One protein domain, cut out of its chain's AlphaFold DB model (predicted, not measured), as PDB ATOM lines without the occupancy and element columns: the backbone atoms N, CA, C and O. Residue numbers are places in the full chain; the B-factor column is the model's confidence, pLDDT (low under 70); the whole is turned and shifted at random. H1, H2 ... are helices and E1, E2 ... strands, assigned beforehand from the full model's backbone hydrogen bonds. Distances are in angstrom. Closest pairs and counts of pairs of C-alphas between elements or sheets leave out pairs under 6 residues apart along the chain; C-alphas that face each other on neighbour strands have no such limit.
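AT A GLANCE: This is residues 62 to 237 of the 238 residues of the protein "Cell wall assembly regulator SMI1" of Gracilibacillus ureilyticus (UniProt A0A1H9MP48). A strongly twisted sheet of four short strands, E3 to E6, sits near the middle, with helix H5 across E3 at one edge and H6 standing up over E5 and E6. H3 lies side by side with H5, the long helix H1 with H2 makes one end of the body and packs on H4 and H6, and the loop of residues 159 to 181 reaches the opposite end. The printed part has 176 residues, with six named helices and six named strands in the order H1 H2 E1 H3 H4 E2 H5 E3 E4 E5 E6 H6, of mixed class. The sheet E3 - E4 - E5 - E6 is antiparallel, as is the small pair E1 - E2. The whole is compact, with a radius of gyration of the C-alphas of 15.7 A, yet elongated, spanning 48 by 31 by 28 A.

HOW THE PARTS SIT: Start with H1, residues 62 to 83; H2, residues 87 to 90, touches its residues 77 to 81 alone, closest at C-alphas 81 and 87, 4.6 A apart. Next, E1, residues 93 to 95, is antiparallel to E2, residues 124 to 127, with N 94 and O 126 3.0 A apart. H4, residues 115 to 121, touches H1 residues 62 to 70 alone, closest at C-alphas 66 and 119, 5.1 A, at a steep tilt of 41 degrees. H3, residues 99 to 109, touches H5, residues 145 to 158, closest at C-alphas 105 and 149, 6.6 A, at a shallow tilt of 4 degrees, the same way. Then E3, residues 182 to 187, E4, 193 to 197, E5, 209 to 212, and E6, 221 to 223, form a meander, each strand the antiparallel neighbour and hairpin partner of the one before; look for N 183 and O 196 at 2.8 A, N 195 and O 210 at 2.8 A, and N 222 and O 209 at 2.8 A. H5 is on this sheet at a height of 9.2 A. H6, residues 226 to 235, on one face of it, makes two layers, helix over sheet; it touches H1, closest at C-alphas 72 and 230, 7.3 A. In H3, H4, H5 and H6 every O i to N i+4 pair is within hydrogen-bond range; in H1 17 of 18 are, and H2 is too short for one.

IN THESE COORDINATES: Find C-alpha 62 at (15.498, -29.091, 36.244); from there H1 runs 31.8 A. H3 spans 15.4 A, H5 20.0 A and E3 13.3 A. H6 spans 14.4 A and ends at C-alpha 235, (20.113, -15.517, 15.923).

THE WHOLE: The C-alphas farthest apart, of Glu 85 and Asp 162, are 49.4 A apart. The printed part has no cut; the links E2 to H5, H5 to E3 and E4 to E5 are long. Mean pLDDT of the printed part is 90.9, under 70 at residues 62 to 63, 84 to 86, 164 to 167 and 237.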
ATOM      1  N   GLY A  62      16.460 -30.171  36.036       55.53
ATOM      2  CA  GLY A  62      15.498 -29.091  36.244       55.53
ATOM      3  C   GLY A  62      16.125 -27.718  36.538       55.53
ATOM      4  O   GLY A  62      15.686 -26.730  35.960       55.53
ATOM      5  N   GLU A  63      17.166 -27.620  37.367       62.03
ATOM      6  CA  GLU A  63      17.899 -26.369  37.639       62.03
ATOM      7  C   GLU A  63      18.641 -25.856  36.397       62.03
ATOM      8  O   GLU A  63      18.569 -24.663  36.095       62.03
ATOM      9  N   LYS A  64      19.271 -26.742  35.612       73.50
ATOM     10  CA  LYS A  64      19.922 -26.366  34.345       73.50
ATOM     11  C   LYS A  64      18.908 -25.862  33.314       73.50
ATOM     12  O   LYS A  64      19.150 -24.841  32.664       73.50
ATOM     13  N   ASN A  65      17.767 -26.539  33.184       83.19
ATOM     14  CA  ASN A  65      16.691 -26.119  32.285       83.19
ATOM     15  C   ASN A  65      16.038 -24.816  32.746       83.19
ATOM     16  O   ASN A  65      15.773 -23.951  31.915       83.19
ATOM     17  N   MET A  66      15.848 -24.624  34.054       90.25
ATOM     18  CA  MET A  66      15.376 -23.358  34.619       90.25
ATOM     19  C   MET A  66      16.350 -22.213  34.329       90.25
ATOM     20  O   MET A  66      15.940 -21.204  33.763       90.25
ATOM     21  N   ALA A  67      17.646 -22.381  34.610       87.94
ATOM     22  CA  ALA A  67      18.654 -21.356  34.332       87.94
ATOM     23  C   ALA A  67      18.747 -21.024  32.830       87.94
ATOM     24  O   ALA A  67      18.892 -19.861  32.438       87.94
ATOM     25  N   LYS A  68      18.633 -22.037  31.959       91.62
ATOM     26  CA  LYS A  68      18.597 -21.827  30.506       91.62
ATOM     27  C   LYS A  68      17.327 -21.088  30.079       91.62
ATOM     28  O   LYS A  68      17.430 -20.129  29.314       91.62
ATOM     29  N   ALA A  69      16.163 -21.462  30.604       96.38
ATOM     30  CA  ALA A  69      14.902 -20.781  30.336       96.38
ATOM     31  C   ALA A  69      14.940 -19.307  30.780       96.38
ATOM     32  O   ALA A  69      14.536 -18.431  30.015       96.38
ATOM     33  N   GLU A  70      15.497 -19.008  31.960       96.62
ATOM     34  CA  GLU A  70      15.680 -17.636  32.461       96.62
ATOM     35  C   GLU A  70      16.533 -16.806  31.505       96.62
ATOM     36  O   GLU A  70      16.153 -15.694  31.122       96.62
ATOM     37  N   LYS A  71      17.653 -17.372  31.049       96.00
ATOM     38  CA  LYS A  71      18.542 -16.719  30.088       96.00
ATOM     39  C   LYS A  71      17.858 -16.472  28.742       96.00
ATOM     40  O   LYS A  71      18.061 -15.416  28.141       96.00
ATOM     41  N   LEU A  72      17.059 -17.417  28.247       96.69
ATOM     42  CA  LEU A  72      16.318 -17.245  26.994       96.69
ATOM     43  C   LEU A  72      15.249 -16.159  27.119       96.69
ATOM     44  O   LEU A  72      15.180 -15.286  26.256       96.69
ATOM     45  N   TRP A  73      14.490 -16.140  28.215       96.81
ATOM     46  CA  TRP A  73      13.519 -15.080  28.483       96.81
ATOM     47  C   TRP A  73      14.164 -13.704  28.608       96.81
ATOM     48  O   TRP A  73      13.639 -12.732  28.063       96.81
ATOM     49  N   GLN A  74      15.322 -13.613  29.266       94.38
ATOM     50  CA  GLN A  74      16.092 -12.374  29.316       94.38
ATOM     51  C   GLN A  74      16.434 -11.890  27.901       94.38
ATOM     52  O   GLN A  74      16.160 -10.738  27.573       94.38
ATOM     53  N   ARG A  75      16.946 -12.774  27.034       93.94
ATOM     54  CA  ARG A  75      17.279 -12.426  25.642       93.94
ATOM     55  C   ARG A  75      16.052 -12.039  24.812       93.94
ATOM     56  O   ARG A  75      16.144 -11.100  24.027       93.94
ATOM     57  N   ILE A  76      14.914 -12.716  24.987       93.50
ATOM     58  CA  ILE A  76      13.642 -12.358  24.332       93.50
ATOM     59  C   ILE A  76      13.242 -10.924  24.709       93.50
ATOM     60  O   ILE A  76      12.994 -10.089  23.838       93.50
ATOM     61  N   ILE A  77      13.241 -10.609  26.008       92.06
ATOM     62  CA  ILE A  77      12.859  -9.288  26.524       92.06
ATOM     63  C   ILE A  77      13.853  -8.205  26.077       92.06
ATOM     64  O   ILE A  77      13.450  -7.108  25.682       92.06
ATOM     65  N   GLU A  78      15.154  -8.493  26.109       89.44
ATOM     66  CA  GLU A  78      16.199  -7.582  25.632       89.44
ATOM     67  C   GLU A  78      16.036  -7.283  24.139       89.44
ATOM     68  O   GLU A  78      16.023  -6.115  23.750       89.44
ATOM     69  N   LYS A  79      15.815  -8.308  23.306       83.56
ATOM     70  CA  LYS A  79      15.586  -8.137  21.865       83.56
ATOM     71  C   LYS A  79      14.329  -7.313  21.589       83.56
ATOM     72  O   LYS A  79      14.373  -6.402  20.765       83.56
ATOM     73  N   GLY A  80      13.243  -7.553  22.326       78.88
ATOM     74  CA  GLY A  80      12.045  -6.714  22.262       78.88
ATOM     75  C   GLY A  80      12.324  -5.250  22.625       78.88
ATOM     76  O   GLY A  80      11.773  -4.346  21.998       78.88
ATOM     77  N   SER A  81      13.207  -4.997  23.603       74.81
ATOM     78  CA  SER A  81      13.584  -3.640  24.067       74.81
ATOM     79  C   SER A  81      14.265  -2.806  22.995       74.81
ATOM     80  O   SER A  81      14.106  -1.590  22.970       74.81
ATOM     81  N   LEU A  82      15.005  -3.450  22.093       70.69
ATOM     82  CA  LEU A  82      15.659  -2.771  20.974       70.69
ATOM     83  C   LEU A  82      14.658  -2.291  19.915       70.69
ATOM     84  O   LEU A  82      14.962  -1.376  19.155       70.69
ATOM     85  N   ILE A  83      13.475  -2.906  19.865       70.00
ATOM     86  CA  ILE A  83      12.421  -2.609  18.890       70.00
ATOM     87  C   ILE A  83      11.416  -1.601  19.472       70.00
ATOM     88  O   ILE A  83      10.887  -0.764  18.742       70.00
ATOM     89  N   ASN A  84      11.160  -1.657  20.784       65.62
ATOM     90  CA  ASN A  84      10.192  -0.814  21.482       65.62
ATOM     91  C   ASN A  84      10.685  -0.465  22.901       65.62
ATOM     92  O   ASN A  84      10.979  -1.363  23.690       65.62
ATOM     93  N   GLU A  85      10.695   0.828  23.259       60.72
ATOM     94  CA  GLU A  85      11.128   1.334  24.578       60.72
ATOM     95  C   GLU A  85      10.334   0.743  25.765       60.72
ATOM     96  O   GLU A  85      10.795   0.821  26.902       60.72
ATOM     97  N   ASN A  86       9.172   0.117  25.520       64.88
ATOM     98  CA  ASN A  86       8.328  -0.509  26.548       64.88
ATOM     99  C   ASN A  86       8.152  -2.036  26.367       64.88
ATOM    100  O   ASN A  86       7.098  -2.600  26.666       64.88
ATOM    101  N   SER A  87       9.183  -2.706  25.849       70.75
ATOM    102  CA  SER A  87       9.166  -4.101  25.382       70.75
ATOM    103  C   SER A  87       8.541  -5.129  26.317       70.75
ATOM    104  O   SER A  87       7.643  -5.856  25.901       70.75
ATOM    105  N   LYS A  88       8.964  -5.191  27.586       82.19
ATOM    106  CA  LYS A  88       8.457  -6.201  28.519       82.19
ATOM    107  C   LYS A  88       6.958  -6.033  28.753       82.19
ATOM    108  O   LYS A  88       6.240  -7.024  28.811       82.19
ATOM    109  N   ALA A  89       6.487  -4.790  28.853       85.44
ATOM    110  CA  ALA A  89       5.063  -4.504  28.981       85.44
ATOM    111  C   ALA A  89       4.305  -4.856  27.691       85.44
ATOM    112  O   ALA A  89       3.211  -5.402  27.764       85.44
ATOM    113  N   SER A  90       4.901  -4.613  26.516       86.25
ATOM    114  CA  SER A  90       4.284  -4.970  25.233       86.25
ATOM    115  C   SER A  90       4.210  -6.476  24.963       86.25
ATOM    116  O   SER A  90       3.413  -6.886  24.131       86.25
ATOM    117  N   LEU A  91       4.989  -7.307  25.666       91.50
ATOM    118  CA  LEU A  91       4.855  -8.766  25.592       91.50
ATOM    119  C   LEU A  91       3.638  -9.287  26.373       91.50
ATOM    120  O   LEU A  91       3.231 -10.417  26.144       91.50
ATOM    121  N   ASN A  92       3.064  -8.498  27.285       93.56
ATOM    122  CA  ASN A  92       1.884  -8.870  28.072       93.56
ATOM    123  C   ASN A  92       1.978 -10.271  28.723       93.56
ATOM    124  O   ASN A  92       1.075 -11.095  28.605       93.56
ATOM    125  N   LEU A  93       3.121 -10.557  29.354       95.94
ATOM    126  CA  LEU A  93       3.447 -11.877  29.904       95.94
ATOM    127  C   LEU A  93       2.642 -12.179  31.173       95.94
ATOM    128  O   LEU A  93       2.647 -11.379  32.115       95.94
ATOM    129  N   GLN A  94       2.038 -13.363  31.231       97.12
ATOM    130  CA  GLN A  94       1.400 -13.858  32.449       97.12
ATOM    131  C   GLN A  94       2.444 -14.356  33.460       97.12
ATOM    132  O   GLN A  94       3.527 -14.796  33.060       97.12
ATOM    133  N   PRO A  95       2.144 -14.341  34.773       97.38
ATOM    134  CA  PRO A  95       2.975 -15.010  35.770       97.38
ATOM    135  C   PRO A  95       3.278 -16.464  35.389       97.38
ATOM    136  O   PRO A  95       2.490 -17.108  34.704       97.38
ATOM    137  N   GLY A  96       4.425 -16.972  35.839       98.12
ATOM    138  CA  GLY A  96       4.845 -18.346  35.580       98.12
ATOM    139  C   GLY A  96       3.797 -19.389  35.966       98.12
ATOM    140  O   GLY A  96       3.123 -19.261  36.991       98.12
ATOM    141  N   ALA A  97       3.687 -20.425  35.136       97.81
ATOM    142  CA  ALA A  97       2.758 -21.524  35.334       97.81
ATOM    143  C   ALA A  97       3.093 -22.307  36.607       97.81
ATOM    144  O   ALA A  97       4.250 -22.639  36.880       97.81
ATOM    145  N   SER A  98       2.062 -22.642  37.371       95.88
ATOM    146  CA  SER A  98       2.171 -23.554  38.503       95.88
ATOM    147  C   SER A  98       2.258 -25.010  38.040       95.88
ATOM    148  O   SER A  98       1.733 -25.381  36.990       95.88
ATOM    149  N   ASP A  99       2.823 -25.885  38.880       93.31
ATOM    150  CA  ASP A  99       2.854 -27.327  38.588       93.31
ATOM    151  C   ASP A  99       1.445 -27.917  38.405       93.31
ATOM    152  O   ASP A  99       1.266 -28.884  37.676       93.31
ATOM    153  N   LYS A 100       0.417 -27.308  39.017       94.88
ATOM    154  CA  LYS A 100      -0.982 -27.720  38.828       94.88
ATOM    155  C   LYS A 100      -1.505 -27.404  37.431       94.88
ATOM    156  O   LYS A 100      -2.277 -28.194  36.904       94.88
ATOM    157  N   GLU A 101      -1.127 -26.265  36.857       98.00
ATOM    158  CA  GLU A 101      -1.515 -25.895  35.491       98.00
ATOM    159  C   GLU A 101      -0.796 -26.775  34.470       98.00
ATOM    160  O   GLU A 101      -1.428 -27.289  33.553       98.00
ATOM    161  N   LEU A 102       0.498 -27.035  34.677       97.06
ATOM    162  CA  LEU A 102       1.265 -27.957  33.836       97.06
ATOM    163  C   LEU A 102       0.700 -29.382  33.906       97.06
ATOM    164  O   LEU A 102       0.478 -30.012  32.876       97.06
ATOM    165  N   GLN A 103       0.378 -29.863  35.109       95.06
ATOM    166  CA  GLN A 103      -0.225 -31.180  35.280       95.06
ATOM    167  C   GLN A 103      -1.658 -31.247  34.731       95.06
ATOM    168  O   GLN A 103      -2.092 -32.302  34.274       95.06
ATOM    169  N   LEU A 104      -2.413 -30.144  34.759       97.38
ATOM    170  CA  LEU A 104      -3.706 -30.065  34.080       97.38
ATOM    171  C   LEU A 104      -3.529 -30.249  32.569       97.38
ATOM    172  O   LEU A 104      -4.249 -31.052  31.986       97.38
ATOM    173  N   LEU A 105      -2.559 -29.563  31.961       98.38
ATOM    174  CA  LEU A 105      -2.252 -29.696  30.537       98.38
ATOM    175  C   LEU A 105      -1.884 -31.141  30.168       98.38
ATOM    176  O   LEU A 105      -2.523 -31.726  29.294       98.38
ATOM    177  N   GLU A 106      -0.923 -31.741  30.876       98.00
ATOM    178  CA  GLU A 106      -0.490 -33.132  30.658       98.00
ATOM    179  C   GLU A 106      -1.652 -34.126  30.774       98.00
ATOM    180  O   GLU A 106      -1.827 -34.995  29.921       98.00
ATOM    181  N   ASN A 107      -2.500 -33.972  31.797       97.81
ATOM    182  CA  ASN A 107      -3.639 -34.863  32.017       97.81
ATOM    183  C   ASN A 107      -4.733 -34.709  30.953       97.81
ATOM    184  O   ASN A 107      -5.331 -35.713  30.556       97.81
ATOM    185  N   THR A 108      -5.020 -33.481  30.514       98.00
ATOM    186  CA  THR A 108      -6.056 -33.215  29.505       98.00
ATOM    187  C   THR A 108      -5.643 -33.768  28.145       98.00
ATOM    188  O   THR A 108      -6.415 -34.497  27.523       98.00
ATOM    189  N   LEU A 109      -4.402 -33.499  27.727       97.38
ATOM    190  CA  LEU A 109      -3.865 -33.950  26.441       97.38
ATOM    191  C   LEU A 109      -3.408 -35.419  26.478       97.38
ATOM    192  O   LEU A 109      -3.248 -36.037  25.431       97.38
ATOM    193  N   LYS A 110      -3.249 -36.002  27.677       97.12
ATOM    194  CA  LYS A 110      -2.728 -37.362  27.924       97.12
ATOM    195  C   LYS A 110      -1.305 -37.552  27.393       97.12
ATOM    196  O   LYS A 110      -0.989 -38.577  26.790       97.12
ATOM    197  N   ILE A 111      -0.460 -36.563  27.652       95.19
ATOM    198  CA  ILE A 111       0.934 -36.488  27.203       95.19
ATOM    199  C   ILE A 111       1.867 -36.252  28.389       95.19
ATOM    200  O   ILE A 111       1.421 -35.903  29.482       95.19
ATOM    201  N   THR A 112       3.169 -36.395  28.150       93.50
ATOM    202  CA  THR A 112       4.219 -35.945  29.070       93.50
ATOM    203  C   THR A 112       4.940 -34.767  28.432       93.50
ATOM    204  O   THR A 112       5.466 -34.887  27.326       93.50
ATOM    205  N   LEU A 113       4.989 -33.620  29.106       93.44
ATOM    206  CA  LEU A 113       5.698 -32.458  28.581       93.44
ATOM    207  C   LEU A 113       7.212 -32.625  28.755       93.44
ATOM    208  O   LEU A 113       7.670 -33.014  29.839       93.44
ATOM    209  N   PRO A 114       8.017 -32.241  27.746       93.88
ATOM    210  CA  PRO A 114       9.456 -32.106  27.922       93.88
ATOM    211  C   PRO A 114       9.781 -31.145  29.073       93.88
ATOM    212  O   PRO A 114       9.123 -30.114  29.245       93.88
ATOM    213  N   GLU A 115      10.826 -31.446  29.848       91.44
ATOM    214  CA  GLU A 115      11.213 -30.600  30.984       91.44
ATOM    215  C   GLU A 115      11.573 -29.177  30.541       91.44
ATOM    216  O   GLU A 115      11.243 -28.221  31.236       91.44
ATOM    217  N   GLU A 116      12.148 -29.013  29.347       94.12
ATOM    218  CA  GLU A 116      12.439 -27.697  28.773       94.12
ATOM    219  C   GLU A 116      11.181 -26.833  28.608       94.12
ATOM    220  O   GLU A 116      11.199 -25.647  28.941       94.12
ATOM    221  N   VAL A 117      10.068 -27.427  28.161       97.81
ATOM    222  CA  VAL A 117       8.783 -26.727  28.009       97.81
ATOM    223  C   VAL A 117       8.249 -26.328  29.380       97.81
ATOM    224  O   VAL A 117       7.886 -25.171  29.586       97.81
ATOM    225  N   LYS A 118       8.271 -27.248  30.354       97.56
ATOM    226  CA  LYS A 118       7.837 -26.953  31.729       97.56
ATOM    227  C   LYS A 118       8.672 -25.828  32.344       97.56
ATOM    228  O   LYS A 118       8.104 -24.871  32.862       97.56
ATOM    229  N   SER A 119      10.000 -25.882  32.241       97.00
ATOM    230  CA  SER A 119      10.892 -24.814  32.711       97.00
ATOM    231  C   SER A 119      10.633 -23.478  32.014       97.00
ATOM    232  O   SER A 119      10.646 -22.439  32.670       97.00
ATOM    233  N   PHE A 120      10.345 -23.483  30.710       98.31
ATOM    234  CA  PHE A 120      10.018 -22.265  29.968       98.31
ATOM    235  C   PHE A 120       8.720 -21.610  30.465       98.31
ATOM    236  O   PHE A 120       8.704 -20.401  30.718       98.31
ATOM    237  N   TYR A 121       7.669 -22.412  30.681       98.62
ATOM    238  CA  TYR A 121       6.362 -21.956  31.168       98.62
ATOM    239  C   TYR A 121       6.351 -21.591  32.660       98.62
ATOM    240  O   TYR A 121       5.600 -20.704  33.065       98.62
ATOM    241  N   ARG A 122       7.211 -22.199  33.491       98.06
ATOM    242  CA  ARG A 122       7.372 -21.823  34.912       98.06
ATOM    243  C   ARG A 122       7.870 -20.392  35.111       98.06
ATOM    244  O   ARG A 122       7.727 -19.853  36.205       98.06
ATOM    245  N   ILE A 123       8.440 -19.768  34.080       98.00
ATOM    246  CA  ILE A 123       8.885 -18.371  34.137       98.00
ATOM    247  C   ILE A 123       7.752 -17.432  33.718       98.00
ATOM    248  O   ILE A 123       7.445 -16.498  34.459       98.00
ATOM    249  N   TYR A 124       7.095 -17.706  32.586       98.25
ATOM    250  CA  TYR A 124       5.891 -16.993  32.145       98.25
ATOM    251  C   TYR A 124       4.900 -17.956  31.482       98.25
ATOM    252  O   TYR A 124       5.277 -18.708  30.583       98.25
ATOM    253  N   ASN A 125       3.629 -17.905  31.890       98.31
ATOM    254  CA  ASN A 125       2.560 -18.738  31.336       98.31
ATOM    255  C   ASN A 125       1.962 -18.128  30.057       98.31
ATOM    256  O   ASN A 125       0.786 -17.781  30.007       98.31
ATOM    257  N   GLY A 126       2.786 -17.942  29.027       97.44
ATOM    258  CA  GLY A 126       2.323 -17.327  27.785       97.44
ATOM    259  C   GLY A 126       2.048 -15.826  27.892       97.44
ATOM    260  O   GLY A 126       2.499 -15.129  28.810       97.44
ATOM    261  N   GLN A 127       1.336 -15.326  26.888       96.81
ATOM    262  CA  GLN A 127       0.995 -13.923  26.702       96.81
ATOM    263  C   GLN A 127      -0.520 -13.744  26.736       96.81
ATOM    264  O   GLN A 127      -1.259 -14.498  26.109       96.81
ATOM    265  N   ASP A 128      -0.982 -12.693  27.405       92.62
ATOM    266  CA  ASP A 128      -2.355 -12.230  27.253       92.62
ATOM    267  C   ASP A 128      -2.503 -11.533  25.895       92.62
ATOM    268  O   ASP A 128      -1.795 -10.565  25.570       92.62
ATOM    269  N   TRP A 129      -3.453 -11.996  25.086       86.00
ATOM    270  CA  TRP A 129      -3.737 -11.352  23.813       86.00
ATOM    271  C   TRP A 129      -4.553 -10.074  24.030       86.00
ATOM    272  O   TRP A 129      -5.720 -10.103  24.420       86.00
ATOM    273  N   VAL A 130      -3.931  -8.925  23.760       87.94
ATOM    274  CA  VAL A 130      -4.600  -7.625  23.668       87.94
ATOM    275  C   VAL A 130      -4.096  -6.885  22.429       87.94
ATOM    276  O   VAL A 130      -2.978  -7.132  21.969       87.94
ATOM    277  N   PRO A 131      -4.872  -5.937  21.869       86.25
ATOM    278  CA  PRO A 131      -4.388  -5.115  20.770       86.25
ATOM    279  C   PRO A 131      -3.054  -4.438  21.118       86.25
ATOM    280  O   PRO A 131      -2.981  -3.628  22.042       86.25
ATOM    281  N   GLY A 132      -2.008  -4.770  20.358       83.88
ATOM    282  CA  GLY A 132      -0.647  -4.272  20.579       83.88
ATOM    283  C   GLY A 132       0.295  -5.233  21.311       83.88
ATOM    284  O   GLY A 132       1.451  -4.854  21.510       83.88
ATOM    285  N   THR A 133      -0.145  -6.448  21.672       88.62
ATOM    286  CA  THR A 133       0.757  -7.512  22.142       88.62
ATOM    287  C   THR A 133       1.797  -7.817  21.064       88.62
ATOM    288  O   THR A 133       1.459  -8.090  19.911       88.62
ATOM    289  N   TYR A 134       3.072  -7.742  21.434       90.75
ATOM    290  CA  TYR A 134       4.190  -8.084  20.562       90.75
ATOM    291  C   TYR A 134       4.492  -9.588  20.634       90.75
ATOM    292  O   TYR A 134       4.519 -10.129  21.738       90.75
ATOM    293  N   PRO A 135       4.784 -10.253  19.504       92.50
ATOM    294  CA  PRO A 135       5.243 -11.644  19.482       92.50
ATOM    295  C   PRO A 135       6.510 -11.882  20.317       92.50
ATOM    296  O   PRO A 135       7.386 -11.014  20.366       92.50
ATOM    297  N   ILE A 136       6.657 -13.072  20.916       93.12
ATOM    298  CA  ILE A 136       7.888 -13.445  21.638       93.12
ATOM    299  C   ILE A 136       9.077 -13.666  20.692       93.12
ATOM    300  O   ILE A 136      10.204 -13.281  20.999       93.12
ATOM    301  N   VAL A 137       8.830 -14.273  19.532       93.06
ATOM    302  CA  VAL A 137       9.800 -14.525  18.460       93.06
ATOM    303  C   VAL A 137       9.062 -14.575  17.126       93.06
ATOM    304  O   VAL A 137       7.897 -14.965  17.078       93.06
ATOM    305  N   ARG A 138       9.735 -14.205  16.027       92.44
ATOM    306  CA  ARG A 138       9.125 -14.141  14.685       92.44
ATOM    307  C   ARG A 138       7.770 -13.399  14.749       92.44
ATOM    308  O   ARG A 138       7.721 -12.277  15.248       92.44
ATOM    309  N   ASN A 139       6.688 -14.009  14.270       92.25
ATOM    310  CA  ASN A 139       5.304 -13.536  14.382       92.25
ATOM    311  C   ASN A 139       4.464 -14.362  15.378       92.25
ATOM    312  O   ASN A 139       3.241 -14.354  15.283       92.25
ATOM    313  N   LEU A 140       5.109 -15.082  16.301       95.44
ATOM    314  CA  LEU A 140       4.462 -16.010  17.226       95.44
ATOM    315  C   LEU A 140       4.155 -15.390  18.590       95.44
ATOM    316  O   LEU A 140       5.050 -14.900  19.286       95.44
ATOM    317  N   THR A 141       2.891 -15.489  18.987       96.00
ATOM    318  CA  THR A 141       2.416 -15.175  20.337       96.00
ATOM    319  C   THR A 141       2.374 -16.463  21.150       96.00
ATOM    320  O   THR A 141       1.734 -17.424  20.732       96.00
ATOM    321  N   LEU A 142       3.074 -16.505  22.287       98.06
ATOM    322  CA  LEU A 142       3.108 -17.684  23.155       98.06
ATOM    323  C   LEU A 142       1.762 -17.849  23.859       98.06
ATOM    324  O   LEU A 142       1.341 -16.963  24.603       98.06
ATOM    325  N   SER A 143       1.114 -18.987  23.658       98.12
ATOM    326  CA  SER A 143      -0.214 -19.262  24.192       98.12
ATOM    327  C   SER A 143      -0.122 -19.649  25.674       98.12
ATOM    328  O   SER A 143       0.698 -20.506  26.029       98.12
ATOM    329  N   PRO A 144      -0.934 -19.044  26.560       98.25
ATOM    330  CA  PRO A 144      -1.106 -19.522  27.930       98.25
ATOM    331  C   PRO A 144      -1.631 -20.956  27.953       98.25
ATOM    332  O   PRO A 144      -2.372 -21.350  27.057       98.25
ATOM    333  N   ILE A 145      -1.325 -21.726  29.002       98.56
ATOM    334  CA  ILE A 145      -1.757 -23.133  29.121       98.56
ATOM    335  C   ILE A 145      -3.265 -23.321  28.888       98.56
ATOM    336  O   ILE A 145      -3.673 -24.302  28.269       98.56
ATOM    337  N   SER A 146      -4.099 -22.384  29.349       97.56
ATOM    338  CA  SER A 146      -5.545 -22.428  29.113       97.56
ATOM    339  C   SER A 146      -5.911 -22.373  27.628       97.56
ATOM    340  O   SER A 146      -6.804 -23.095  27.198       97.56
ATOM    341  N   GLU A 147      -5.205 -21.554  26.850       97.75
ATOM    342  CA  GLU A 147      -5.410 -21.428  25.405       97.75
ATOM    343  C   GLU A 147      -4.826 -22.626  24.655       97.75
ATOM    344  O   GLU A 147      -5.449 -23.109  23.720       97.75
ATOM    345  N   ILE A 148      -3.694 -23.183  25.104       98.50
ATOM    346  CA  ILE A 148      -3.150 -24.429  24.533       98.50
ATOM    347  C   ILE A 148      -4.196 -25.545  24.604       98.50
ATOM    348  O   ILE A 148      -4.412 -26.249  23.620       98.50
ATOM    349  N   ILE A 149      -4.862 -25.696  25.757       98.50
ATOM    350  CA  ILE A 149      -5.945 -26.673  25.928       98.50
ATOM    351  C   ILE A 149      -7.092 -26.365  24.962       98.50
ATOM    352  O   ILE A 149      -7.548 -27.268  24.269       98.50
ATOM    353  N   HIS A 150      -7.520 -25.103  24.880       97.38
ATOM    354  CA  HIS A 150      -8.614 -24.700  23.998       97.38
ATOM    355  C   HIS A 150      -8.316 -24.977  22.516       97.38
ATOM    356  O   HIS A 150      -9.144 -25.565  21.822       97.38
ATOM    357  N   PHE A 151      -7.129 -24.604  22.035       96.12
ATOM    358  CA  PHE A 151      -6.703 -24.856  20.658       96.12
ATOM    359  C   PHE A 151      -6.559 -26.343  20.373       96.12
ATOM    360  O   PHE A 151      -6.964 -26.802  19.309       96.12
ATOM    361  N   TRP A 152      -6.019 -27.106  21.320       97.31
ATOM    362  CA  TRP A 152      -5.917 -28.548  21.172       97.31
ATOM    363  C   TRP A 152      -7.302 -29.199  21.077       97.31
ATOM    364  O   TRP A 152      -7.531 -29.986  20.167       97.31
ATOM    365  N   GLU A 153      -8.251 -28.836  21.948       96.69
ATOM    366  CA  GLU A 153      -9.635 -29.333  21.886       96.69
ATOM    367  C   GLU A 153     -10.308 -28.972  20.557       96.69
ATOM    368  O   GLU A 153     -10.932 -29.829  19.937       96.69
ATOM    369  N   PHE A 154     -10.125 -27.738  20.084       94.62
ATOM    370  CA  PHE A 154     -10.628 -27.297  18.786       94.62
ATOM    371  C   PHE A 154     -10.049 -28.133  17.632       94.62
ATOM    372  O   PHE A 154     -10.798 -28.660  16.816       94.62
ATOM    373  N   LEU A 155      -8.727 -28.331  17.588       93.62
ATOM    374  CA  LEU A 155      -8.072 -29.119  16.535       93.62
ATOM    375  C   LEU A 155      -8.474 -30.602  16.576       93.62
ATOM    376  O   LEU A 155      -8.567 -31.241  15.533       93.62
ATOM    377  N   GLN A 156      -8.770 -31.144  17.759       92.00
ATOM    378  CA  GLN A 156      -9.320 -32.496  17.896       92.00
ATOM    379  C   GLN A 156     -10.733 -32.637  17.306       92.00
ATOM    380  O   GLN A 156     -11.110 -33.745  16.932       92.00
ATOM    381  N   GLU A 157     -11.526 -31.563  17.272       92.31
ATOM    382  CA  GLU A 157     -12.868 -31.564  16.672       92.31
ATOM    383  C   GLU A 157     -12.829 -31.322  15.157       92.31
ATOM    384  O   GLU A 157     -13.665 -31.866  14.434       92.31
ATOM    385  N   GLU A 158     -11.865 -30.531  14.679       89.38
ATOM    386  CA  GLU A 158     -11.736 -30.177  13.261       89.38
ATOM    387  C   GLU A 158     -11.160 -31.305  12.392       89.38
ATOM    388  O   GLU A 158     -11.485 -31.375  11.206       89.38
ATOM    389  N   PHE A 159     -10.325 -32.185  12.956       86.44
ATOM    390  CA  PHE A 159      -9.652 -33.256  12.212       86.44
ATOM    391  C   PHE A 159     -10.112 -34.644  12.657       86.44
ATOM    392  O   PHE A 159     -10.068 -34.978  13.844       86.44
ATOM    393  N   ASP A 160     -10.497 -35.489  11.696       79.75
ATOM    394  CA  ASP A 160     -10.759 -36.902  11.964       79.75
ATOM    395  C   ASP A 160      -9.415 -37.657  12.021       79.75
ATOM    396  O   ASP A 160      -8.589 -37.503  11.119       79.75
ATOM    397  N   PRO A 161      -9.152 -38.499  13.038       70.25
ATOM    398  CA  PRO A 161      -7.979 -39.375  13.050       70.25
ATOM    399  C   PRO A 161      -7.858 -40.285  11.817       70.25
ATOM    400  O   PRO A 161      -6.759 -40.758  11.518       70.25
ATOM    401  N   ASP A 162      -8.975 -40.550  11.132       71.94
ATOM    402  CA  ASP A 162      -9.035 -41.319   9.890       71.94
ATOM    403  C   ASP A 162      -8.879 -40.446   8.626       71.94
ATOM    404  O   ASP A 162      -8.841 -40.989   7.511       71.94
ATOM    405  N   ASP A 163      -8.761 -39.117   8.762       71.56
ATOM    406  CA  ASP A 163      -8.376 -38.257   7.648       71.56
ATOM    407  C   ASP A 163      -6.976 -38.678   7.182       71.56
ATOM    408  O   ASP A 163      -6.025 -38.788   7.956       71.56
ATOM    409  N   GLY A 164      -6.890 -39.038   5.899       64.81
ATOM    410  CA  GLY A 164      -5.802 -39.842   5.349       64.81
ATOM    411  C   GLY A 164      -4.390 -39.251   5.473       64.81
ATOM    412  O   GLY A 164      -4.158 -38.140   5.934       64.81
ATOM    413  N   LEU A 165      -3.417 -40.032   5.002       67.12
ATOM    414  CA  LEU A 165      -2.001 -39.672   5.056       67.12
ATOM    415  C   LEU A 165      -1.690 -38.441   4.191       67.12
ATOM    416  O   LEU A 165      -2.051 -38.406   3.011       67.12
ATOM    417  N   GLU A 166      -0.930 -37.502   4.746       69.06
ATOM    418  CA  GLU A 166      -0.323 -36.398   3.996       69.06
ATOM    419  C   GLU A 166       1.066 -36.778   3.482       69.06
ATOM    420  O   GLU A 166       1.829 -37.464   4.159       69.06
ATOM    421  N   ALA A 167       1.397 -36.342   2.265       67.19
ATOM    422  CA  ALA A 167       2.618 -36.772   1.573       67.19
ATOM    423  C   ALA A 167       3.814 -35.814   1.739       67.19
ATOM    424  O   ALA A 167       4.926 -36.174   1.355       67.19
ATOM    425  N   ASP A 168       3.597 -34.604   2.267       85.50
ATOM    426  CA  ASP A 168       4.630 -33.567   2.456       85.50
ATOM    427  C   ASP A 168       4.922 -33.339   3.950       85.50
ATOM    428  O   ASP A 168       4.920 -32.213   4.449       85.50
ATOM    429  N   ILE A 169       5.121 -34.437   4.680       89.06
ATOM    430  CA  ILE A 169       5.451 -34.438   6.106       89.06
ATOM    431  C   ILE A 169       6.832 -35.075   6.297       89.06
ATOM    432  O   ILE A 169       7.080 -36.187   5.821       89.06
ATOM    433  N   ASP A 170       7.725 -34.387   7.010       92.38
ATOM    434  CA  ASP A 170       9.048 -34.913   7.369       92.38
ATOM    435  C   ASP A 170       8.940 -36.286   8.069       92.38
ATOM    436  O   ASP A 170       8.011 -36.557   8.828       92.38
ATOM    437  N   LYS A 171       9.899 -37.183   7.821       93.19
ATOM    438  CA  LYS A 171       9.864 -38.584   8.301       93.19
ATOM    439  C   LYS A 171       9.908 -38.710   9.832       93.19
ATOM    440  O   LYS A 171       9.533 -39.745  10.371       93.19
ATOM    441  N   GLU A 172      10.409 -37.682  10.509       94.94
ATOM    442  CA  GLU A 172      10.469 -37.533  11.962       94.94
ATOM    443  C   GLU A 172       9.077 -37.330  12.582       94.94
ATOM    444  O   GLU A 172       8.897 -37.564  13.778       94.94
ATOM    445  N   LEU A 173       8.088 -36.944  11.770       94.31
ATOM    446  CA  LEU A 173       6.702 -36.722  12.159       94.31
ATOM    447  C   LEU A 173       5.810 -37.878  11.695       94.31
ATOM    448  O   LEU A 173       6.024 -38.497  10.643       94.31
ATOM    449  N   LYS A 174       4.745 -38.148  12.457       92.31
ATOM    450  CA  LYS A 174       3.682 -39.044  11.991       92.31
ATOM    451  C   LYS A 174       2.992 -38.435  10.773       92.31
ATOM    452  O   LYS A 174       2.698 -37.246  10.746       92.31
ATOM    453  N   GLN A 175       2.727 -39.274   9.775       90.81
ATOM    454  CA  GLN A 175       2.194 -38.877   8.468       90.81
ATOM    455  C   GLN A 175       0.672 -38.655   8.529       90.81
ATOM    456  O   GLN A 175      -0.085 -39.337   7.849       90.81
ATOM    457  N   VAL A 176       0.224 -37.753   9.399       88.94
ATOM    458  CA  VAL A 176      -1.187 -37.427   9.657       88.94
ATOM    459  C   VAL A 176      -1.402 -35.921   9.539       88.94
ATOM    460  O   VAL A 176      -0.471 -35.149   9.761       88.94
ATOM    461  N   LEU A 177      -2.623 -35.490   9.216       88.12
ATOM    462  CA  LEU A 177      -2.965 -34.062   9.172       88.12
ATOM    463  C   LEU A 177      -2.842 -33.395  10.543       88.12
ATOM    464  O   LEU A 177      -2.310 -32.289  10.655       88.12
ATOM    465  N   TRP A 178      -3.303 -34.099  11.574       91.94
ATOM    466  CA  TRP A 178      -3.222 -33.702  12.968       91.94
ATOM    467  C   TRP A 178      -2.887 -34.913  13.842       91.94
ATOM    468  O   TRP A 178      -3.401 -36.012  13.626       91.94
ATOM    469  N   ASN A 179      -2.024 -34.710  14.836       93.38
ATOM    470  CA  ASN A 179      -1.734 -35.693  15.870       93.38
ATOM    471  C   ASN A 179      -2.100 -35.097  17.231       93.38
ATOM    472  O   ASN A 179      -1.627 -34.019  17.581       93.38
ATOM    473  N   SER A 180      -2.849 -35.840  18.046       95.50
ATOM    474  CA  SER A 180      -3.163 -35.464  19.426       95.50
ATOM    475  C   SER A 180      -1.927 -35.257  20.318       95.50
ATOM    476  O   SER A 180      -2.033 -34.613  21.356       95.50
ATOM    477  N   GLY A 181      -0.758 -35.787  19.940       96.62
ATOM    478  CA  GLY A 181       0.519 -35.520  20.607       96.62
ATOM    479  C   GLY A 181       1.193 -34.200  20.211       96.62
ATOM    480  O   GLY A 181       2.232 -33.860  20.779       96.62
ATOM    481  N   TRP A 182       0.647 -33.444  19.257       97.44
ATOM    482  CA  TRP A 182       1.153 -32.122  18.895       97.44
ATOM    483  C   TRP A 182       0.518 -31.056  19.791       97.44
ATOM    484  O   TRP A 182      -0.688 -30.835  19.772       97.44
ATOM    485  N   VAL A 183       1.333 -30.393  20.607       98.56
ATOM    486  CA  VAL A 183       0.882 -29.418  21.610       98.56
ATOM    487  C   VAL A 183       1.024 -27.997  21.043       98.56
ATOM    488  O   VAL A 183       2.165 -27.555  20.908       98.56
ATOM    489  N   PRO A 184      -0.063 -27.266  20.718       98.06
ATOM    490  CA  PRO A 184      -0.000 -25.954  20.063       98.06
ATOM    491  C   PRO A 184       0.384 -24.851  21.063       98.06
ATOM    492  O   PRO A 184      -0.469 -24.239  21.701       98.06
ATOM    493  N   ILE A 185       1.684 -24.612  21.235       98.44
ATOM    494  CA  ILE A 185       2.222 -23.720  22.276       98.44
ATOM    495  C   ILE A 185       2.237 -22.238  21.886       98.44
ATOM    496  O   ILE A 185       2.363 -21.378  22.755       98.44
ATOM    497  N   ALA A 186       2.162 -21.916  20.597       97.81
ATOM    498  CA  ALA A 186       2.134 -20.538  20.124       97.81
ATOM    499  C   ALA A 186       1.345 -20.423  18.824       97.81
ATOM    500  O   ALA A 186       1.279 -21.375  18.052       97.81
ATOM    501  N   GLU A 187       0.813 -19.238  18.552       95.88
ATOM    502  CA  GLU A 187       0.009 -18.958  17.362       95.88
ATOM    503  C   GLU A 187       0.489 -17.704  16.625       95.88
ATOM    504  O   GLU A 187       1.123 -16.816  17.204       95.88
ATOM    505  N   ASN A 188       0.153 -17.602  15.338       93.81
ATOM    506  CA  ASN A 188       0.392 -16.396  14.540       93.81
ATOM    507  C   ASN A 188      -0.828 -15.452  14.449       93.81
ATOM    508  O   ASN A 188      -0.759 -14.435  13.754       93.81
ATOM    509  N   GLY A 189      -1.942 -15.790  15.112       89.56
ATOM    510  CA  GLY A 189      -3.214 -15.055  15.048       89.56
ATOM    511  C   GLY A 189      -4.004 -15.251  13.745       89.56
ATOM    512  O   GLY A 189      -4.980 -14.541  13.509       89.56
ATOM    513  N   GLY A 190      -3.573 -16.180  12.889       88.69
ATOM    514  CA  GLY A 190      -4.195 -16.524  11.610       88.69
ATOM    515  C   GLY A 190      -4.554 -18.004  11.473       88.69
ATOM    516  O   GLY A 190      -4.832 -18.425  10.361       88.69
ATOM    517  N   GLY A 191      -4.536 -18.773  12.566       88.06
ATOM    518  CA  GLY A 191      -4.855 -20.206  12.566       88.06
ATOM    519  C   GLY A 191      -3.656 -21.141  12.385       88.06
ATOM    520  O   GLY A 191      -3.848 -22.353  12.355       88.06
ATOM    521  N   ASP A 192      -2.427 -20.619  12.293       94.19
ATOM    522  CA  ASP A 192      -1.223 -21.458  12.311       94.19
ATOM    523  C   ASP A 192      -0.625 -21.520  13.711       94.19
ATOM    524  O   ASP A 192      -0.549 -20.511  14.424       94.19
ATOM    525  N   TYR A 193      -0.118 -22.702  14.052       97.00
ATOM    526  CA  TYR A 193       0.419 -23.000  15.368       97.00
ATOM    527  C   TYR A 193       1.872 -23.460  15.284       97.00
ATOM    528  O   TYR A 193       2.275 -24.174  14.366       97.00
ATOM    529  N   LEU A 194       2.668 -23.071  16.274       98.19
ATOM    530  CA  LEU A 194       3.909 -23.754  16.605       98.19
ATOM    531  C   LEU A 194       3.577 -24.859  17.607       98.19
ATOM    532  O   LEU A 194       3.024 -24.573  18.672       98.19
ATOM    533  N   CYS A 195       3.945 -26.095  17.290       98.50
ATOM    534  CA  CYS A 195       3.642 -27.250  18.119       98.50
ATOM    535  C   CYS A 195       4.898 -27.892  18.707       98.50
ATOM    536  O   CYS A 195       5.944 -27.951  18.057       98.50
ATOM    537  N   ILE A 196       4.763 -28.429  19.921       98.69
ATOM    538  CA  ILE A 196       5.701 -29.400  20.493       98.69
ATOM    539  C   ILE A 196       5.194 -30.798  20.171       98.69
ATOM    540  O   ILE A 196       4.063 -31.136  20.515       98.69
ATOM    541  N   ASP A 197       6.024 -31.614  19.538       98.44
ATOM    542  CA  ASP A 197       5.696 -32.996  19.220       98.44
ATOM    543  C   ASP A 197       6.062 -33.927  20.380       98.44
ATOM    544  O   ASP A 197       7.235 -34.158  20.676       98.44
ATOM    545  N   THR A 198       5.045 -34.457  21.056       97.81
ATOM    546  CA  THR A 198       5.196 -35.430  22.153       97.81
ATOM    547  C   THR A 198       4.927 -36.869  21.710       97.81
ATOM    548  O   THR A 198       5.023 -37.796  22.511       97.81
ATOM    549  N   ASP A 199       4.624 -37.079  20.427       96.62
ATOM    550  CA  ASP A 199       4.336 -38.390  19.850       96.62
ATOM    551  C   ASP A 199       4.940 -38.502  18.433       96.62
ATOM    552  O   ASP A 199       4.209 -38.666  17.444       96.62
ATOM    553  N   PRO A 200       6.281 -38.393  18.323       95.44
ATOM    554  CA  PRO A 200       6.976 -38.397  17.043       95.44
ATOM    555  C   PRO A 200       6.900 -39.759  16.340       95.44
ATOM    556  O   PRO A 200       6.488 -40.779  16.905       95.44
ATOM    557  N   ALA A 201       7.333 -39.797  15.079       94.31
ATOM    558  CA  ALA A 201       7.597 -41.061  14.392       94.31
ATOM    559  C   ALA A 201       8.880 -41.731  14.923       94.31
ATOM    560  O   ALA A 201       9.638 -41.142  15.689       94.31
ATOM    561  N   GLU A 202       9.167 -42.957  14.473       90.88
ATOM    562  CA  GLU A 202      10.315 -43.753  14.951       90.88
ATOM    563  C   GLU A 202      11.678 -43.060  14.791       90.88
ATOM    564  O   GLU A 202      12.614 -43.375  15.520       90.88
ATOM    565  N   THR A 203      11.812 -42.139  13.832       91.25
ATOM    566  CA  THR A 203      13.057 -41.390  13.602       91.25
ATOM    567  C   THR A 203      13.063 -39.994  14.220       91.25
ATOM    568  O   THR A 203      14.056 -39.290  14.055       91.25
ATOM    569  N   GLY A 204      11.968 -39.570  14.854       91.19
ATOM    570  CA  GLY A 204      11.859 -38.264  15.495       91.19
ATOM    571  C   GLY A 204      12.303 -38.273  16.957       91.19
ATOM    572  O   GLY A 204      12.612 -39.314  17.537       91.19
ATOM    573  N   VAL A 205      12.326 -37.084  17.550       88.06
ATOM    574  CA  VAL A 205      12.748 -36.838  18.932       88.06
ATOM    575  C   VAL A 205      11.573 -36.288  19.727       88.06
ATOM    576  O   VAL A 205      10.897 -35.356  19.300       88.06
ATOM    577  N   HIS A 206      11.321 -36.852  20.907       92.06
ATOM    578  CA  HIS A 206      10.266 -36.358  21.787       92.06
ATOM    579  C   HIS A 206      10.585 -34.932  22.260       92.06
ATOM    580  O   HIS A 206      11.584 -34.703  22.940       92.06
ATOM    581  N   GLY A 207       9.704 -33.980  21.956       94.12
ATOM    582  CA  GLY A 207       9.884 -32.558  22.247       94.12
ATOM    583  C   GLY A 207      10.384 -31.720  21.069       94.12
ATOM    584  O   GLY A 207      10.556 -30.510  21.240       94.12
ATOM    585  N   GLN A 208      10.576 -32.326  19.891       96.56
ATOM    586  CA  GLN A 208      10.876 -31.600  18.657       96.56
ATOM    587  C   GLN A 208       9.759 -30.609  18.305       96.56
ATOM    588  O   GLN A 208       8.596 -30.781  18.675       96.56
ATOM    589  N   VAL A 209      10.125 -29.546  17.599       98.38
ATOM    590  CA  VAL A 209       9.233 -28.430  17.287       98.38
ATOM    591  C   VAL A 209       8.834 -28.492  15.821       98.38
ATOM    592  O   VAL A 209       9.699 -28.656  14.962       98.38
ATOM    593  N   LEU A 210       7.549 -28.307  15.528       97.75
ATOM    594  CA  LEU A 210       7.037 -28.195  14.163       97.75
ATOM    595  C   LEU A 210       6.098 -26.997  14.008       97.75
ATOM    596  O   LEU A 210       5.490 -26.540  14.977       97.75
ATOM    597  N   TYR A 211       5.921 -26.536  12.773       95.62
ATOM    598  CA  TYR A 211       4.768 -25.708  12.426       95.62
ATOM    599  C   TYR A 211       3.598 -26.564  11.964       95.62
ATOM    600  O   TYR A 211       3.742 -27.426  11.097       95.62
ATOM    601  N   PHE A 212       2.427 -26.251  12.500       94.06
ATOM    602  CA  PHE A 212       1.143 -26.657  11.969       94.06
ATOM    603  C   PHE A 212       0.537 -25.490  11.181       94.06
ATOM    604  O   PHE A 212       0.242 -24.439  11.748       94.06
ATOM    605  N   PHE A 213       0.339 -25.686   9.878       90.38
ATOM    606  CA  PHE A 213      -0.343 -24.734   9.001       90.38
ATOM    607  C   PHE A 213      -1.763 -25.210   8.705       90.38
ATOM    608  O   PHE A 213      -1.937 -26.321   8.200       90.38
ATOM    609  N   HIS A 214      -2.769 -24.383   8.975       84.88
ATOM    610  CA  HIS A 214      -4.171 -24.773   8.769       84.88
ATOM    611  C   HIS A 214      -4.525 -24.980   7.287       84.88
ATOM    612  O   HIS A 214      -5.258 -25.903   6.947       84.88
ATOM    613  N   ASP A 215      -3.948 -24.161   6.403       84.56
ATOM    614  CA  ASP A 215      -4.260 -24.141   4.968       84.56
ATOM    615  C   ASP A 215      -3.292 -24.969   4.102       84.56
ATOM    616  O   ASP A 215      -3.432 -25.030   2.877       84.56
ATOM    617  N   TRP A 216      -2.270 -25.588   4.702       81.75
ATOM    618  CA  TRP A 216      -1.246 -26.317   3.952       81.75
ATOM    619  C   TRP A 216      -0.808 -27.578   4.692       81.75
ATOM    620  O   TRP A 216      -0.353 -27.489   5.820       81.75
ATOM    621  N   GLY A 217      -0.865 -28.746   4.045       81.12
ATOM    622  CA  GLY A 217      -0.454 -30.034   4.627       81.12
ATOM    623  C   GLY A 217       1.052 -30.216   4.865       81.12
ATOM    624  O   GLY A 217       1.450 -31.209   5.464       81.12
ATOM    625  N   ARG A 218       1.906 -29.270   4.438       85.81
ATOM    626  CA  ARG A 218       3.352 -29.360   4.682       85.81
ATOM    627  C   ARG A 218       3.637 -29.323   6.184       85.81
ATOM    628  O   ARG A 218       3.193 -28.399   6.867       85.81
ATOM    629  N   ARG A 219       4.418 -30.270   6.698       89.06
ATOM    630  CA  ARG A 219       4.910 -30.259   8.088       89.06
ATOM    631  C   ARG A 219       6.388 -30.603   8.106       89.06
ATOM    632  O   ARG A 219       6.805 -31.562   7.462       89.06
ATOM    633  N   GLY A 220       7.170 -29.833   8.850       91.50
ATOM    634  CA  GLY A 220       8.592 -30.103   9.000       91.50
ATOM    635  C   GLY A 220       9.116 -29.729  10.371       91.50
ATOM    636  O   GLY A 220       8.477 -28.966  11.102       91.50
ATOM    637  N   ILE A 221      10.268 -30.301  10.706       95.31
ATOM    638  CA  ILE A 221      10.941 -30.042  11.977       95.31
ATOM    639  C   ILE A 221      11.675 -28.706  11.909       95.31
ATOM    640  O   ILE A 221      12.518 -28.475  11.045       95.31
ATOM    641  N   GLU A 222      11.373 -27.836  12.865       96.50
ATOM    642  CA  GLU A 222      11.991 -26.517  13.010       96.50
ATOM    643  C   GLU A 222      13.168 -26.529  13.994       96.50
ATOM    644  O   GLU A 222      14.087 -25.718  13.875       96.50
ATOM    645  N   ALA A 223      13.139 -27.428  14.982       95.25
ATOM    646  CA  ALA A 223      14.201 -27.626  15.968       95.25
ATOM    647  C   ALA A 223      14.006 -28.946  16.726       95.25
ATOM    648  O   ALA A 223      12.885 -29.454  16.805       95.25
ATOM    649  N   ALA A 224      15.062 -29.460  17.359       92.50
ATOM    650  CA  ALA A 224      14.963 -30.628  18.234       92.50
ATOM    651  C   ALA A 224      14.311 -30.302  19.589       92.50
ATOM    652  O   ALA A 224      13.868 -31.210  20.287       92.50
ATOM    653  N   SER A 225      14.241 -29.020  19.972       94.88
ATOM    654  CA  SER A 225      13.617 -28.596  21.227       94.88
ATOM    655  C   SER A 225      13.151 -27.136  21.219       94.88
ATOM    656  O   SER A 225      13.567 -26.333  20.378       94.88
ATOM    657  N   ILE A 226      12.317 -26.756  22.199       97.81
ATOM    658  CA  ILE A 226      11.863 -25.365  22.368       97.81
ATOM    659  C   ILE A 226      13.037 -24.409  22.610       97.81
ATOM    660  O   ILE A 226      13.051 -23.297  22.083       97.81
ATOM    661  N   PHE A 227      14.049 -24.827  23.371       97.00
ATOM    662  CA  PHE A 227      15.208 -23.980  23.624       97.00
ATOM    663  C   PHE A 227      16.025 -23.749  22.358       97.00
ATOM    664  O   PHE A 227      16.400 -22.607  22.092       97.00
ATOM    665  N   GLU A 228      16.268 -24.793  21.564       94.94
ATOM    666  CA  GLU A 228      16.952 -24.647  20.280       94.94
ATOM    667  C   GLU A 228      16.150 -23.753  19.322       94.94
ATOM    668  O   GLU A 228      16.715 -22.837  18.720       94.94
ATOM    669  N   PHE A 229      14.828 -23.941  19.241       97.88
ATOM    670  CA  PHE A 229      13.956 -23.111  18.409       97.88
ATOM    671  C   PHE A 229      14.069 -21.621  18.759       97.88
ATOM    672  O   PHE A 229      14.301 -20.780  17.885       97.88
ATOM    673  N   ILE A 230      13.955 -21.284  20.048       97.50
ATOM    674  CA  ILE A 230      14.087 -19.903  20.525       97.50
ATOM    675  C   ILE A 230      15.496 -19.367  20.244       97.50
ATOM    676  O   ILE A 230      15.642 -18.233  19.791       97.50
ATOM    677  N   GLU A 231      16.547 -20.160  20.465       96.06
ATOM    678  CA  GLU A 231      17.923 -19.757  20.159       96.06
ATOM    679  C   GLU A 231      18.126 -19.453  18.672       96.06
ATOM    680  O   GLU A 231      18.779 -18.456  18.350       96.06
ATOM    681  N   ASN A 232      17.560 -20.266  17.780       95.44
ATOM    682  CA  ASN A 232      17.612 -20.059  16.335       95.44
ATOM    683  C   ASN A 232      16.887 -18.762  15.947       95.44
ATOM    684  O   ASN A 232      17.491 -17.888  15.321       95.44
ATOM    685  N   CYS A 233      15.666 -18.549  16.448       94.94
ATOM    686  CA  CYS A 233      14.911 -17.309  16.234       94.94
ATOM    687  C   CYS A 233      15.641 -16.055  16.751       94.94
ATOM    688  O   CYS A 233      15.539 -14.953  16.197       94.94
ATOM    689  N   LEU A 234      16.374 -16.182  17.860       91.69
ATOM    690  CA  LEU A 234      17.150 -15.076  18.411       91.69
ATOM    691  C   LEU A 234      18.340 -14.717  17.505       91.69
ATOM    692  O   LEU A 234      18.587 -13.522  17.347       91.69
ATOM    693  N   LYS A 235      18.978 -15.701  16.853       91.56
ATOM    694  CA  LYS A 235      20.113 -15.517  15.923       91.56
ATOM    695  C   LYS A 235      19.718 -15.008  14.534       91.56
ATOM    696  O   LYS A 235      20.524 -14.356  13.890       91.56
ATOM    697  N   GLU A 236      18.496 -15.269  14.067       85.62
ATOM    698  CA  GLU A 236      18.030 -14.883  12.716       85.62
ATOM    699  C   GLU A 236      18.115 -13.379  12.406       85.62
ATOM    700  O   GLU A 236      18.130 -12.996  11.240       85.62
ATOM    701  N   ASN A 237      18.184 -12.531  13.438       60.97
ATOM    702  CA  ASN A 237      18.252 -11.073  13.300       60.97
ATOM    703  C   ASN A 237      19.475 -10.461  14.020       60.97
ATOM    704  O   ASN A 237      19.405  -9.293  14.407       60.97
TER     705      ASN A 237